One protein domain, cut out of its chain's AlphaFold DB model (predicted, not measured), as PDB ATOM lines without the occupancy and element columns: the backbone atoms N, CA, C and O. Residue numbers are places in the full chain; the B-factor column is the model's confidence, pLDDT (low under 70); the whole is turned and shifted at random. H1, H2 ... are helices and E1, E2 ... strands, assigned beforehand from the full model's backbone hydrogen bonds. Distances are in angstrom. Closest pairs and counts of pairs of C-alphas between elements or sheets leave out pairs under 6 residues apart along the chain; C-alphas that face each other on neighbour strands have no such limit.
ATOM      1  N   PRO A  77     155.584 184.068 128.573       96.75
ATOM      2  CA  PRO A  77     155.380 183.583 129.937       96.75
ATOM      3  C   PRO A  77     156.138 184.378 130.999       96.75
ATOM      4  O   PRO A  77     155.685 184.412 132.140       96.75
ATOM      5  N   TYR A  78     157.271 184.979 130.632       97.00
ATOM      6  CA  TYR A  78     158.125 185.780 131.502       97.00
ATOM      7  C   TYR A  78     158.469 187.097 130.825       97.00
ATOM      8  O   TYR A  78     158.564 187.162 129.599       97.00
ATOM      9  N   GLY A  79     158.738 188.108 131.635       96.62
ATOM     10  CA  GLY A  79     159.233 189.391 131.171       96.62
ATOM     11  C   GLY A  79     159.534 190.309 132.343       96.62
ATOM     12  O   GLY A  79     159.486 189.894 133.504       96.62
ATOM     13  N   TYR A  80     159.841 191.554 132.010       96.56
ATOM     14  CA  TYR A  80     160.128 192.593 132.983       96.56
ATOM     15  C   TYR A  80     159.118 193.724 132.871       96.56
ATOM     16  O   TYR A  80     158.668 194.054 131.773       96.56
ATOM     17  N   GLU A  81     158.791 194.309 134.011       97.25
ATOM     18  CA  GLU A  81     158.059 195.568 134.118       97.25
ATOM     19  C   GLU A  81     158.474 196.292 135.396       97.25
ATOM     20  O   GLU A  81     159.075 195.704 136.295       97.25
ATOM     21  N   TYR A  82     158.167 197.575 135.476       96.56
ATOM     22  CA  TYR A  82     158.345 198.383 136.668       96.56
ATOM     23  C   TYR A  82     157.051 198.418 137.465       96.56
ATOM     24  O   TYR A  82     155.960 198.534 136.910       96.56
ATOM     25  N   ARG A  83     157.163 198.367 138.788       93.75
ATOM     26  CA  ARG A  83     156.032 198.674 139.655       93.75
ATOM     27  C   ARG A  83     155.855 200.187 139.727       93.75
ATOM     28  O   ARG A  83     156.765 200.886 140.155       93.75
ATOM     29  N   GLU A  84     154.671 200.672 139.371       91.31
ATOM     30  CA  GLU A  84     154.367 202.112 139.334       91.31
ATOM     31  C   GLU A  84     154.595 202.824 140.674       91.31
ATOM     32  O   GLU A  84     155.087 203.942 140.702       91.31
ATOM     33  N   ALA A  85     154.267 202.166 141.791       90.25
ATOM     34  CA  ALA A  85     154.289 202.794 143.111       90.25
ATOM     35  C   ALA A  85     155.684 203.251 143.574       90.25
ATOM     36  O   ALA A  85     155.784 204.173 144.378       90.25
ATOM     37  N   ASP A  86     156.749 202.579 143.131       92.12
ATOM     38  CA  ASP A  86     158.106 202.832 143.624       92.12
ATOM     39  C   ASP A  86     159.217 202.618 142.586       92.12
ATOM     40  O   ASP A  86     160.384 202.512 142.960       92.12
ATOM     41  N   GLU A  87     158.872 202.551 141.296       94.00
ATOM     42  CA  GLU A  87     159.820 202.402 140.178       94.00
ATOM     43  C   GLU A  87     160.773 201.204 140.336       94.00
ATOM     44  O   GLU A  87     161.902 201.204 139.836       94.00
ATOM     45  N   LYS A  88     160.329 200.143 141.018       94.69
ATOM     46  CA  LYS A  88     161.136 198.934 141.171       94.69
ATOM     47  C   LYS A  88     160.953 197.984 139.998       94.69
ATOM     48  O   LYS A  88     159.831 197.613 139.647       94.69
ATOM     49  N   LEU A  89     162.078 197.543 139.440       95.25
ATOM     50  CA  LEU A  89     162.118 196.522 138.400       95.25
ATOM     51  C   LEU A  89     161.613 195.184 138.951       95.25
ATOM     52  O   LEU A  89     162.068 194.707 139.994       95.25
ATOM     53  N   CYS A  90     160.700 194.560 138.219       96.56
ATOM     54  CA  CYS A  90     160.116 193.274 138.548       96.56
ATOM     55  C   CYS A  90     160.352 192.272 137.416       96.56
ATOM     56  O   CYS A  90     160.118 192.578 136.250       96.56
ATOM     57  N   LEU A  91     160.750 191.049 137.769       97.12
ATOM     58  CA  LEU A  91     160.608 189.877 136.905       97.12
ATOM     59  C   LEU A  91     159.236 189.261 137.172       97.12
ATOM     60  O   LEU A  91     158.917 188.943 138.319       97.12
ATOM     61  N   TYR A  92     158.436 189.049 136.134       96.88
ATOM     62  CA  TYR A  92     157.115 188.441 136.274       96.88
ATOM     63  C   TYR A  92     157.018 187.076 135.597       96.88
ATOM     64  O   TYR A  92     157.778 186.748 134.682       96.88
ATOM     65  N   ARG A  93     156.007 186.308 136.013       96.62
ATOM     66  CA  ARG A  93     155.511 185.122 135.314       96.62
ATOM     67  C   ARG A  93     153.997 185.196 135.115       96.62
ATOM     68  O   ARG A  93     153.250 185.341 136.082       96.62
ATOM     69  N   ARG A  94     153.543 185.025 133.870       95.25
ATOM     70  CA  ARG A  94     152.122 185.092 133.469       95.25
ATOM     71  C   ARG A  94     151.356 183.778 133.583       95.25
ATOM     72  O   ARG A  94     150.143 183.786 133.795       95.25
ATOM     73  N   ASN A  95     152.039 182.650 133.422       93.69
ATOM     74  CA  ASN A  95     151.412 181.334 133.564       93.69
ATOM     75  C   ASN A  95     151.204 180.997 135.047       93.69
ATOM     76  O   ASN A  95     151.911 181.530 135.896       93.69
ATOM     77  N   GLU A  96     150.275 180.089 135.362       92.69
ATOM     78  CA  GLU A  96     150.048 179.635 136.741       92.69
ATOM     79  C   GLU A  96     151.147 178.671 137.223       92.69
ATOM     80  O   GLU A  96     151.631 177.855 136.423       92.69
ATOM     81  N   PRO A  97     151.651 178.787 138.470       94.19
ATOM     82  CA  PRO A  97     151.389 179.869 139.427       94.19
ATOM     83  C   PRO A  97     151.953 181.225 138.963       94.19
ATOM     84  O   PRO A  97     153.127 181.311 138.578       94.19
ATOM     85  N   ARG A  98     151.118 182.269 139.004       95.00
ATOM     86  CA  ARG A  98     151.498 183.651 138.656       95.00
ATOM     87  C   ARG A  98     152.269 184.326 139.782       95.00
ATOM     88  O   ARG A  98     151.909 184.185 140.948       95.00
ATOM     89  N   TRP A  99     153.296 185.101 139.441       95.06
ATOM     90  CA  TRP A  99     154.078 185.852 140.428       95.06
ATOM     91  C   TRP A  99     154.814 187.050 139.824       95.06
ATOM     92  O   TRP A  99     155.070 187.095 138.623       95.06
ATOM     93  N   HIS A 100     155.169 187.996 140.698       94.81
ATOM     94  CA  HIS A 100     156.050 189.130 140.421       94.81
ATOM     95  C   HIS A 100     157.144 189.149 141.491       94.81
ATOM     96  O   HIS A 100     156.843 189.154 142.685       94.81
ATOM     97  N   LEU A 101     158.402 189.128 141.065       95.31
ATOM     98  CA  LEU A 101     159.574 189.211 141.927       95.31
ATOM     99  C   LEU A 101     160.224 190.575 141.740       95.31
ATOM    100  O   LEU A 101     160.676 190.897 140.644       95.31
ATOM    101  N   ILE A 102     160.287 191.346 142.819       95.75
ATOM    102  CA  ILE A 102     161.020 192.608 142.857       95.75
ATOM    103  C   ILE A 102     162.515 192.296 142.852       95.75
ATOM    104  O   ILE A 102     162.985 191.478 143.644       95.75
ATOM    105  N   ILE A 103     163.252 192.956 141.966       94.44
ATOM    106  CA  ILE A 103     164.705 192.865 141.884       94.44
ATOM    107  C   ILE A 103     165.287 194.059 142.636       94.44
ATOM    108  O   ILE A 103     165.052 195.209 142.267       94.44
ATOM    109  N   GLU A 104     166.043 193.785 143.696       93.06
ATOM    110  CA  GLU A 104     166.709 194.807 144.503       93.06
ATOM    111  C   GLU A 104     168.228 194.765 144.300       93.06
ATOM    112  O   GLU A 104     168.823 193.690 144.202       93.06
ATOM    113  N   GLY A 105     168.848 195.949 144.279       89.38
ATOM    114  CA  GLY A 105     170.282 196.117 144.052       89.38
ATOM    115  C   GLY A 105     170.700 195.990 142.584       89.38
ATOM    116  O   GLY A 105     169.905 195.665 141.702       89.38
ATOM    117  N   GLU A 106     171.975 196.269 142.317       85.94
ATOM    118  CA  GLU A 106     172.556 196.081 140.990       85.94
ATOM    119  C   GLU A 106     172.680 194.591 140.661       85.94
ATOM    120  O   GLU A 106     173.272 193.807 141.410       85.94
ATOM    121  N   THR A 107     172.145 194.196 139.511       87.25
ATOM    122  CA  THR A 107     172.237 192.825 139.018       87.25
ATOM    123  C   THR A 107     172.349 192.805 137.500       87.25
ATOM    124  O   THR A 107     171.950 193.745 136.816       87.25
ATOM    125  N   ASP A 108     172.865 191.699 136.984       92.69
ATOM    126  CA  ASP A 108     172.878 191.358 135.568       92.69
ATOM    127  C   ASP A 108     172.115 190.038 135.352       92.69
ATOM    128  O   ASP A 108     171.660 189.384 136.301       92.69
ATOM    129  N   ALA A 109     171.949 189.644 134.090       91.31
ATOM    130  CA  ALA A 109     171.193 188.447 133.737       91.31
ATOM    131  C   ALA A 109     171.795 187.159 134.333       91.31
ATOM    132  O   ALA A 109     171.049 186.278 134.769       91.31
ATOM    133  N   GLU A 110     173.124 187.041 134.393       95.50
ATOM    134  CA  GLU A 110     173.809 185.839 134.883       95.50
ATOM    135  C   GLU A 110     173.674 185.696 136.402       95.50
ATOM    136  O   GLU A 110     173.368 184.609 136.919       95.50
ATOM    137  N   ARG A 111     173.843 186.807 137.129       94.56
ATOM    138  CA  ARG A 111     173.650 186.877 138.583       94.56
ATOM    139  C   ARG A 111     172.213 186.550 138.964       94.56
ATOM    140  O   ARG A 111     171.993 185.720 139.853       94.56
ATOM    141  N   LEU A 112     171.239 187.135 138.263       95.00
ATOM    142  CA  LEU A 112     169.821 186.864 138.495       95.00
ATOM    143  C   LEU A 112     169.476 185.396 138.215       95.00
ATOM    144  O   LEU A 112     168.874 184.739 139.064       95.00
ATOM    145  N   ALA A 113     169.911 184.842 137.079       95.56
ATOM    146  CA  ALA A 113     169.663 183.441 136.736       95.56
ATOM    147  C   ALA A 113     170.253 182.478 137.780       95.56
ATOM    148  O   ALA A 113     169.595 181.527 138.216       95.56
ATOM    149  N   THR A 114     171.475 182.754 138.242       96.69
ATOM    150  CA  THR A 114     172.129 181.961 139.291       96.69
ATOM    151  C   THR A 114     171.363 182.025 140.614       96.69
ATOM    152  O   THR A 114     171.191 180.990 141.265       96.69
ATOM    153  N   SER A 115     170.883 183.210 141.003       95.69
ATOM    154  CA  SER A 115     170.041 183.415 142.188       95.69
ATOM    155  C   SER A 115     168.735 182.613 142.107       95.69
ATOM    156  O   SER A 115     168.429 181.829 143.008       95.69
ATOM    157  N   LEU A 116     168.015 182.714 140.986       95.44
ATOM    158  CA  LEU A 116     166.748 182.010 140.767       95.44
ATOM    159  C   LEU A 116     166.916 180.486 140.786       95.44
ATOM    160  O   LEU A 116     166.090 179.786 141.370       95.44
ATOM    161  N   ARG A 117     168.009 179.958 140.220       96.25
ATOM    162  CA  ARG A 117     168.329 178.524 140.301       96.25
ATOM    163  C   ARG A 117     168.501 178.067 141.750       96.25
ATOM    164  O   ARG A 117     167.919 177.058 142.142       96.25
ATOM    165  N   LYS A 118     169.251 178.819 142.563       95.88
ATOM    166  CA  LYS A 118     169.426 178.510 143.994       95.88
ATOM    167  C   LYS A 118     168.099 178.577 144.755       95.88
ATOM    168  O   LYS A 118     167.845 177.720 145.598       95.88
ATOM    169  N   ALA A 119     167.242 179.546 144.436       94.25
ATOM    170  CA  ALA A 119     165.903 179.638 145.014       94.25
ATOM    171  C   ALA A 119     165.043 178.412 144.652       94.25
ATOM    172  O   ALA A 119     164.407 177.827 145.526       94.25
ATOM    173  N   ALA A 120     165.082 177.960 143.394       94.44
ATOM    174  CA  ALA A 120     164.384 176.749 142.961       94.44
ATOM    175  C   ALA A 120     164.887 175.490 143.693       94.44
ATOM    176  O   ALA A 120     164.086 174.669 144.149       94.44
ATOM    177  N   GLU A 121     166.204 175.349 143.868       96.25
ATOM    178  CA  GLU A 121     166.787 174.264 144.665       96.25
ATOM    179  C   GLU A 121     166.332 174.306 146.128       96.25
ATOM    180  O   GLU A 121     166.002 173.271 146.701       96.25
ATOM    181  N   PHE A 122     166.277 175.492 146.737       95.50
ATOM    182  CA  PHE A 122     165.796 175.656 148.110       95.50
ATOM    183  C   PHE A 122     164.339 175.200 148.263       95.50
ATOM    184  O   PHE A 122     164.031 174.426 149.171       95.50
ATOM    185  N   VAL A 123     163.459 175.626 147.350       93.75
ATOM    186  CA  VAL A 123     162.026 175.284 147.364       93.75
ATOM    187  C   VAL A 123     161.789 173.783 147.158       93.75
ATOM    188  O   VAL A 123     160.843 173.227 147.712       93.75
ATOM    189  N   THR A 124     162.630 173.115 146.368       94.38
ATOM    190  CA  THR A 124     162.475 171.685 146.047       94.38
ATOM    191  C   THR A 124     163.097 170.755 147.088       94.38
ATOM    192  O   THR A 124     162.552 169.683 147.323       94.38
ATOM    193  N   LYS A 125     164.205 171.154 147.730       92.00
ATOM    194  CA  LYS A 125     164.946 170.321 148.698       92.00
ATOM    195  C   LYS A 125     164.435 170.402 150.138       92.00
ATOM    196  O   LYS A 125     164.824 169.571 150.950       92.00
ATOM    197  N   ARG A 126     163.625 171.407 150.488       70.12
ATOM    198  CA  ARG A 126     163.053 171.576 151.841       70.12
ATOM    199  C   ARG A 126     161.568 171.206 151.928       70.12
ATOM    200  O   ARG A 126     160.846 171.779 152.741       70.12
ATOM    201  N   LYS A 127     161.127 170.277 151.081       54.50
ATOM    202  CA  LYS A 127     159.840 169.590 151.231       54.50
ATOM    203  C   LYS A 127     160.007 168.308 152.027       54.50
ATOM    204  O   LYS A 127     161.055 167.654 151.839       54.50
TER     205      LYS A 127
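What this domain is: This is residues 77 to 127 of the 127 residues of the protein "DNA breaking-rejoining protein" of Prevotella amnii DNF00058 (UniProt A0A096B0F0). A small, twisted sheet of three strands, E1, E2 and E3, has one long helix, H1, reaching away from it as an arm; residues 106 to 111 and 113 to 127 stand free. The 51 printed residues hold E1, E2, E3 and H1 in that order, mixed in class; the sheet, order E1, E2, E3, is antiparallel, a meander, each strand the antiparallel neighbour of the one before. The whole is only just loose, close to compact, with a radius of gyration of the C-alphas of 12.2 A and spans of 35 by 26 by 17 A.

Where its parts are: E1, residues 78 to 83, begins at C-alpha (158.125, 185.780, 131.502) and is 15.4 A long. E2, 88 to 93, measures 16.0 A; E3, 99 to 102, 10.0 A. H1, 109 to 125, measures 24.3 A, ending at C-alpha (164.946, 170.321, 148.698).

How they stand to each other: Hairpin E1 and E2 has N 90 and O 81 2.8 A apart; hairpin E2 and E3, N 101 and O 91, 2.8 A, both within hydrogen-bond range. H1 is not on the sheet, and is apart from E1 and E2. In H1 every O i to N i+4 pair is within hydrogen-bond range.

The domain as a whole: The C-alphas farthest apart, Glu 84 and Lys 127, are 35.1 A apart. The printed part has no cut and no long link; residue 127 is under 70 in pLDDT.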